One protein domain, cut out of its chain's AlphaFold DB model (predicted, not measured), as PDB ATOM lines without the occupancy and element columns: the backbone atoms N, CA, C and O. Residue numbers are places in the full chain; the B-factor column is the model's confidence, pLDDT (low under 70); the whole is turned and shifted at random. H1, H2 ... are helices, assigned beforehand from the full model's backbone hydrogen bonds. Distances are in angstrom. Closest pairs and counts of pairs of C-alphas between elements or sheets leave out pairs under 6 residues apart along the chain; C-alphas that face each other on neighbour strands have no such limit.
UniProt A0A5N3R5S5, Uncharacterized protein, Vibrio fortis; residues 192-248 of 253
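Overview. This is residues 192 to 248 of the 253 residues of an uncharacterized protein of Vibrio fortis (UniProt A0A5N3R5S5). Two helices side by side, H1 and H2, make a long helical hairpin, and the stretch before H1, residues 192 to 201, loops round at the end of the hairpin far from its turn. The turn end, residues 224 to 230, sticks out free. The printed part has 57 residues with two named helices, H1 then H2, and no named strand; its class is all helix. It is only just loose, close to compact, with a radius of gyration of the C-alphas of 12.6 A, and spans 38 by 16 by 15 A, a rod.

Arrangement. Residues 192 to 201 lead into H1, residues 202 to 225. A tight link of 3 residues joins it to H2, residues 229 to 246. The two form a helical hairpin, opposite ways at a shallow tilt of 28 degrees. They touch, H1 with residues 212 to 222 alone; the closest C-alphas, of Leu 215 and Val 235, are 6.0 A apart. In H1 and H2 every O i to N i+4 pair is within hydrogen-bond range.

Along the chain. H1 begins at C-alpha 202 (-34.227, 58.151, -41.734) and measures 34.6 A from first to last C-alpha. H2 measures 25.6 A and ends at C-alpha 246 (-27.474, 51.137, -51.772).

Size, cuts and confidence. The two C-alphas farthest apart, of Lys 199 and Asp 226, are 38.5 A apart. The printed part has no cut. Mean pLDDT of the printed part is 74.7; residues 192 to 202 and 243 to 248 are under 70.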
ATOM      1  N   VAL A 192     -32.537  44.686 -41.450       63.94
ATOM      2  CA  VAL A 192     -32.341  45.464 -42.672       63.94
ATOM      3  C   VAL A 192     -32.878  44.600 -43.798       63.94
ATOM      4  O   VAL A 192     -32.183  43.744 -44.337       63.94
ATOM      5  N   ASP A 193     -34.173  44.740 -44.045       59.47
ATOM      6  CA  ASP A 193     -34.883  43.950 -45.027       59.47
ATOM      7  C   ASP A 193     -34.458  44.431 -46.414       59.47
ATOM      8  O   ASP A 193     -34.845  45.502 -46.883       59.47
ATOM      9  N   LEU A 194     -33.583  43.656 -47.049       54.75
ATOM     10  CA  LEU A 194     -32.947  43.998 -48.322       54.75
ATOM     11  C   LEU A 194     -33.947  44.044 -49.491       54.75
ATOM     12  O   LEU A 194     -33.601  44.516 -50.579       54.75
ATOM     13  N   ASP A 195     -35.179  43.583 -49.266       54.53
ATOM     14  CA  ASP A 195     -36.278  43.595 -50.229       54.53
ATOM     15  C   ASP A 195     -37.199  44.823 -50.096       54.53
ATOM     16  O   ASP A 195     -37.961  45.125 -51.020       54.53
ATOM     17  N   LEU A 196     -37.096  45.596 -49.008       54.88
ATOM     18  CA  LEU A 196     -37.865  46.826 -48.815       54.88
ATOM     19  C   LEU A 196     -37.155  48.020 -49.469       54.88
ATOM     20  O   LEU A 196     -36.227  48.616 -48.926       54.88
ATOM     21  N   VAL A 197     -37.643  48.425 -50.646       53.38
ATOM     22  CA  VAL A 197     -37.296  49.709 -51.280       53.38
ATOM     23  C   VAL A 197     -38.040  50.828 -50.545       53.38
ATOM     24  O   VAL A 197     -39.001  51.397 -51.065       53.38
ATOM     25  N   ASN A 198     -37.655  51.119 -49.299       52.62
ATOM     26  CA  ASN A 198     -38.248  52.233 -48.567       52.62
ATOM     27  C   ASN A 198     -37.509  53.526 -48.931       52.62
ATOM     28  O   ASN A 198     -36.344  53.728 -48.583       52.62
ATOM     29  N   LYS A 199     -38.167  54.379 -49.720       55.91
ATOM     30  CA  LYS A 199     -37.604  55.637 -50.216       55.91
ATOM     31  C   LYS A 199     -37.504  56.635 -49.053       55.91
ATOM     32  O   LYS A 199     -38.512  57.203 -48.653       55.91
ATOM     33  N   CYS A 200     -36.285  56.858 -48.559       61.72
ATOM     34  CA  CYS A 200     -35.916  57.972 -47.671       61.72
ATOM     35  C   CYS A 200     -36.441  57.918 -46.221       61.72
ATOM     36  O   CYS A 200     -36.698  58.968 -45.635       61.72
ATOM     37  N   ASP A 201     -36.571  56.732 -45.621       65.88
ATOM     38  CA  ASP A 201     -36.829  56.597 -44.179       65.88
ATOM     39  C   ASP A 201     -35.523  56.819 -43.373       65.88
ATOM     40  O   ASP A 201     -34.581  56.028 -43.518       65.88
ATOM     41  N   PRO A 202     -35.420  57.875 -42.537       69.31
ATOM     42  CA  PRO A 202     -34.227  58.151 -41.734       69.31
ATOM     43  C   PRO A 202     -33.865  57.012 -40.772       69.31
ATOM     44  O   PRO A 202     -32.686  56.707 -40.607       69.31
ATOM     45  N   GLU A 203     -34.864  56.339 -40.194       71.56
ATOM     46  CA  GLU A 203     -34.669  55.228 -39.253       71.56
ATOM     47  C   GLU A 203     -34.181  53.964 -39.981       71.56
ATOM     48  O   GLU A 203     -33.455  53.127 -39.437       71.56
ATOM     49  N   TYR A 204     -34.542  53.811 -41.256       71.38
ATOM     50  CA  TYR A 204     -33.987  52.768 -42.119       71.38
ATOM     51  C   TYR A 204     -32.535  53.066 -42.522       71.38
ATOM     52  O   TYR A 204     -31.699  52.162 -42.511       71.38
ATOM     53  N   LEU A 205     -32.212  54.325 -42.838       71.62
ATOM     54  CA  LEU A 205     -30.847  54.749 -43.176       71.62
ATOM     55  C   LEU A 205     -29.874  54.587 -41.999       71.62
ATOM     56  O   LEU A 205     -28.731  54.179 -42.211       71.62
ATOM     57  N   GLU A 206     -30.324  54.859 -40.774       75.75
ATOM     58  CA  GLU A 206     -29.540  54.650 -39.552       75.75
ATOM     59  C   GLU A 206     -29.235  53.160 -39.333       75.75
ATOM     60  O   GLU A 206     -28.063  52.778 -39.301       75.75
ATOM     61  N   ARG A 207     -30.262  52.295 -39.339       75.12
ATOM     62  CA  ARG A 207     -30.092  50.828 -39.251       75.12
ATOM     63  C   ARG A 207     -29.200  50.271 -40.358       75.12
ATOM     64  O   ARG A 207     -28.409  49.358 -40.131       75.12
ATOM     65  N   TYR A 208     -29.302  50.827 -41.563       76.25
ATOM     66  CA  TYR A 208     -28.440  50.471 -42.685       76.25
ATOM     67  C   TYR A 208     -26.969  50.864 -42.429       76.25
ATOM     68  O   TYR A 208     -26.059  50.067 -42.674       76.25
ATOM     69  N   GLY A 209     -26.718  52.077 -41.924       76.19
ATOM     70  CA  GLY A 209     -25.377  52.546 -41.563       76.19
ATOM     71  C   GLY A 209     -24.739  51.690 -40.467       76.19
ATOM     72  O   GLY A 209     -23.570  51.304 -40.579       76.19
ATOM     73  N   GLU A 210     -25.528  51.318 -39.460       82.12
ATOM     74  CA  GLU A 210     -25.132  50.388 -38.403       82.12
ATOM     75  C   GLU A 210     -24.806  48.999 -38.960       82.12
ATOM     76  O   GLU A 210     -23.723  48.476 -38.698       82.12
ATOM     77  N   ALA A 211     -25.665  48.435 -39.813       82.06
ATOM     78  CA  ALA A 211     -25.448  47.129 -40.433       82.06
ATOM     79  C   ALA A 211     -24.153  47.081 -41.262       82.06
ATOM     80  O   ALA A 211     -23.370  46.131 -41.159       82.06
ATOM     81  N   LYS A 212     -23.871  48.133 -42.040       81.94
ATOM     82  CA  LYS A 212     -22.627  48.253 -42.814       81.94
ATOM     83  C   LYS A 212     -21.395  48.388 -41.915       81.94
ATOM     84  O   LYS A 212     -20.364  47.765 -42.181       81.94
ATOM     85  N   SER A 213     -21.494  49.178 -40.845       84.62
ATOM     86  CA  SER A 213     -20.434  49.311 -39.839       84.62
ATOM     87  C   SER A 213     -20.133  47.965 -39.169       84.62
ATOM     88  O   SER A 213     -18.973  47.557 -39.078       84.62
ATOM     89  N   MET A 214     -21.175  47.215 -38.802       85.31
ATOM     90  CA  MET A 214     -21.056  45.894 -38.190       85.31
ATOM     91  C   MET A 214     -20.408  44.867 -39.119       85.31
ATOM     92  O   MET A 214     -19.535  44.130 -38.668       85.31
ATOM     93  N   LEU A 215     -20.754  44.830 -40.410       85.81
ATOM     94  CA  LEU A 215     -20.096  43.931 -41.368       85.81
ATOM     95  C   LEU A 215     -18.618  44.266 -41.576       85.81
ATOM     96  O   LEU A 215     -17.795  43.357 -41.674       85.81
ATOM     97  N   ASN A 216     -18.255  45.551 -41.601       84.25
ATOM     98  CA  ASN A 216     -16.851  45.962 -41.655       84.25
ATOM     99  C   ASN A 216     -16.092  45.581 -40.379       84.25
ATOM    100  O   ASN A 216     -14.940  45.139 -40.451       84.25
ATOM    101  N   HIS A 217     -16.737  45.713 -39.217       85.62
ATOM    102  CA  HIS A 217     -16.169  45.273 -37.948       85.62
ATOM    103  C   HIS A 217     -15.971  43.751 -37.930       85.62
ATOM    104  O   HIS A 217     -14.866  43.299 -37.642       85.62
ATOM    105  N   MET A 218     -16.978  42.972 -38.349       85.62
ATOM    106  CA  MET A 218     -16.872  41.518 -38.514       85.62
ATOM    107  C   MET A 218     -15.742  41.146 -39.472       85.62
ATOM    108  O   MET A 218     -14.891  40.342 -39.113       85.62
ATOM    109  N   ARG A 219     -15.667  41.769 -40.658       85.81
ATOM    110  CA  ARG A 219     -14.608  41.522 -41.652       85.81
ATOM    111  C   ARG A 219     -13.217  41.690 -41.054       85.81
ATOM    112  O   ARG A 219     -12.376  40.810 -41.197       85.81
ATOM    113  N   THR A 220     -12.990  42.819 -40.387       85.31
ATOM    114  CA  THR A 220     -11.695  43.144 -39.780       85.31
ATOM    115  C   THR A 220     -11.363  42.162 -38.661       85.31
ATOM    116  O   THR A 220     -10.238  41.680 -38.573       85.31
ATOM    117  N   TYR A 221     -12.350  41.825 -37.832       84.56
ATOM    118  CA  TYR A 221     -12.167  40.930 -36.696       84.56
ATOM    119  C   TYR A 221     -11.893  39.481 -37.127       84.56
ATOM    120  O   TYR A 221     -11.000  38.835 -36.583       84.56
ATOM    121  N   ILE A 222     -12.591  38.996 -38.155       85.69
ATOM    122  CA  ILE A 222     -12.365  37.686 -38.780       85.69
ATOM    123  C   ILE A 222     -10.957  37.619 -39.403       85.69
ATOM    124  O   ILE A 222     -10.257  36.629 -39.208       85.69
ATOM    125  N   GLN A 223     -10.516  38.680 -40.094       83.56
ATOM    126  CA  GLN A 223      -9.173  38.770 -40.690       83.56
ATOM    127  C   GLN A 223      -8.053  38.809 -39.654       83.56
ATOM    128  O   GLN A 223      -7.020  38.176 -39.845       83.56
ATOM    129  N   GLN A 224      -8.249  39.536 -38.555       84.94
ATOM    130  CA  GLN A 224      -7.258  39.632 -37.483       84.94
ATOM    131  C   GLN A 224      -7.059  38.309 -36.735       84.94
ATOM    132  O   GLN A 224      -5.969  38.078 -36.216       84.94
ATOM    133  N   ASN A 225      -8.085  37.457 -36.681       83.81
ATOM    134  CA  ASN A 225      -8.066  36.211 -35.911       83.81
ATOM    135  C   ASN A 225      -8.039  34.937 -36.773       83.81
ATOM    136  O   ASN A 225      -8.101  33.841 -36.221       83.81
ATOM    137  N   ASP A 226      -7.933  35.077 -38.099       81.31
ATOM    138  CA  ASP A 226      -7.835  33.978 -39.072       81.31
ATOM    139  C   ASP A 226      -8.922  32.896 -38.882       81.31
ATOM    140  O   ASP A 226      -8.648  31.700 -38.760       81.31
ATOM    141  N   LEU A 227     -10.179  33.342 -38.767       81.44
ATOM    142  CA  LEU A 227     -11.325  32.462 -38.502       81.44
ATOM    143  C   LEU A 227     -11.797  31.718 -39.762       81.44
ATOM    144  O   LEU A 227     -11.427  32.054 -40.886       81.44
ATOM    145  N   ASN A 228     -12.650  30.705 -39.573       81.88
ATOM    146  CA  ASN A 228     -13.134  29.837 -40.650       81.88
ATOM    147  C   ASN A 228     -13.746  30.621 -41.834       81.88
ATOM    148  O   ASN A 228     -14.426  31.636 -41.672       81.88
ATOM    149  N   SER A 229     -13.551  30.082 -43.039       79.75
ATOM    150  CA  SER A 229     -14.092  30.570 -44.313       79.75
ATOM    151  C   SER A 229     -15.610  30.812 -44.309       79.75
ATOM    152  O   SER A 229     -16.085  31.706 -45.004       79.75
ATOM    153  N   GLU A 230     -16.375  30.088 -43.490       81.44
ATOM    154  CA  GLU A 230     -17.828  30.259 -43.343       81.44
ATOM    155  C   GLU A 230     -18.215  31.668 -42.868       81.44
ATOM    156  O   GLU A 230     -19.110  32.294 -43.444       81.44
ATOM    157  N   TYR A 231     -17.477  32.227 -41.903       83.75
ATOM    158  CA  TYR A 231     -17.693  33.593 -41.422       83.75
ATOM    159  C   TYR A 231     -17.395  34.634 -42.510       83.75
ATOM    160  O   TYR A 231     -18.112  35.627 -42.659       83.75
ATOM    161  N   TYR A 232     -16.373  34.384 -43.336       83.00
ATOM    162  CA  TYR A 232     -16.071  35.228 -44.492       83.00
ATOM    163  C   TYR A 232     -17.197  35.209 -45.529       83.00
ATOM    164  O   TYR A 232     -17.562  36.269 -46.045       83.00
ATOM    165  N   PHE A 233     -17.774  34.039 -45.822       84.62
ATOM    166  CA  PHE A 233     -18.893  33.925 -46.762       84.62
ATOM    167  C   PHE A 233     -20.120  34.704 -46.291       84.62
ATOM    168  O   PHE A 233     -20.738  35.399 -47.103       84.62
ATOM    169  N   PHE A 234     -20.437  34.660 -44.992       83.94
ATOM    170  CA  PHE A 234     -21.521  35.458 -44.422       83.94
ATOM    171  C   PHE A 234     -21.304  36.958 -44.658       83.94
ATOM    172  O   PHE A 234     -22.194  37.643 -45.167       83.94
ATOM    173  N   VAL A 235     -20.107  37.468 -44.359       85.12
ATOM    174  CA  VAL A 235     -19.786  38.890 -44.540       85.12
ATOM    175  C   VAL A 235     -19.831  39.303 -46.013       85.12
ATOM    176  O   VAL A 235     -20.389  40.349 -46.333       85.12
ATOM    177  N   ILE A 236     -19.262  38.505 -46.921       83.75
ATOM    178  CA  ILE A 236     -19.235  38.813 -48.362       83.75
ATOM    179  C   ILE A 236     -20.649  38.818 -48.950       83.75
ATOM    180  O   ILE A 236     -20.995  39.739 -49.690       83.75
ATOM    181  N   SER A 237     -21.468  37.817 -48.613       82.56
ATOM    182  CA  SER A 237     -22.841  37.704 -49.115       82.56
ATOM    183  C   SER A 237     -23.688  38.911 -48.700       82.56
ATOM    184  O   SER A 237     -24.304  39.560 -49.547       82.56
ATOM    185  N   ASN A 238     -23.654  39.273 -47.414       80.75
ATOM    186  CA  ASN A 238     -24.438  40.388 -46.887       80.75
ATOM    187  C   ASN A 238     -23.919  41.759 -47.360       80.75
ATOM    188  O   ASN A 238     -24.717  42.632 -47.695       80.75
ATOM    189  N   ASP A 239     -22.600  41.950 -47.470       81.00
ATOM    190  CA  ASP A 239     -22.016  43.199 -47.987       81.00
ATOM    191  C   ASP A 239     -22.348  43.418 -49.473       81.00
ATOM    192  O   ASP A 239     -22.680  44.530 -49.895       81.00
ATOM    193  N   ALA A 240     -22.333  42.346 -50.276       76.44
ATOM    194  CA  ALA A 240     -22.742  42.396 -51.677       76.44
ATOM    195  C   ALA A 240     -24.230  42.755 -51.826       76.44
ATOM    196  O   ALA A 240     -24.586  43.566 -52.690       76.44
ATOM    197  N   GLN A 241     -25.095  42.194 -50.975       73.44
ATOM    198  CA  GLN A 241     -26.525  42.501 -50.969       73.44
ATOM    199  C   GLN A 241     -26.795  43.954 -50.553       73.44
ATOM    200  O   GLN A 241     -27.485  44.672 -51.281       73.44
ATOM    201  N   LEU A 242     -26.180  44.432 -49.464       71.69
ATOM    202  CA  LEU A 242     -26.294  45.828 -49.030       71.69
ATOM    203  C   LEU A 242     -25.791  46.791 -50.108       71.69
ATOM    204  O   LEU A 242     -26.499  47.733 -50.465       71.69
ATOM    205  N   THR A 243     -24.612  46.545 -50.685       68.56
ATOM    206  CA  THR A 243     -24.013  47.416 -51.712       68.56
ATOM    207  C   THR A 243     -24.879  47.512 -52.969       68.56
ATOM    208  O   THR A 243     -25.050  48.603 -53.517       68.56
ATOM    209  N   ARG A 244     -25.470  46.397 -53.420       64.38
ATOM    210  CA  ARG A 244     -26.387  46.386 -54.570       64.38
ATOM    211  C   ARG A 244     -27.615  47.261 -54.316       64.38
ATOM    212  O   ARG A 244     -27.986  48.037 -55.189       64.38
ATOM    213  N   LYS A 245     -28.189  47.183 -53.114       63.66
ATOM    214  CA  LYS A 245     -29.392  47.929 -52.715       63.66
ATOM    215  C   LYS A 245     -29.125  49.398 -52.390       63.66
ATOM    216  O   LYS A 245     -29.979  50.243 -52.615       63.66
ATOM    217  N   THR A 246     -27.903  49.737 -51.979       58.31
ATOM    218  CA  THR A 246     -27.474  51.137 -51.772       58.31
ATOM    219  C   THR A 246     -27.557  51.960 -53.051       58.31
ATOM    220  O   THR A 246     -27.845  53.145 -53.000       58.31
ATOM    221  N   ARG A 247     -27.323  51.334 -54.211       55.50
ATOM    222  CA  ARG A 247     -27.444  51.999 -55.518       55.50
ATOM    223  C   ARG A 247     -28.898  52.300 -55.901       55.50
ATOM    224  O   ARG A 247     -29.117  53.078 -56.820       55.50
ATOM    225  N   GLU A 248     -29.864  51.678 -55.223       55.50
ATOM    226  CA  GLU A 248     -31.309  51.867 -55.418       55.50
ATOM    227  C   GLU A 248     -31.916  52.814 -54.359       55.50
ATOM    228  O   GLU A 248     -33.014  53.339 -54.553       55.50
TER     229      GLU A 248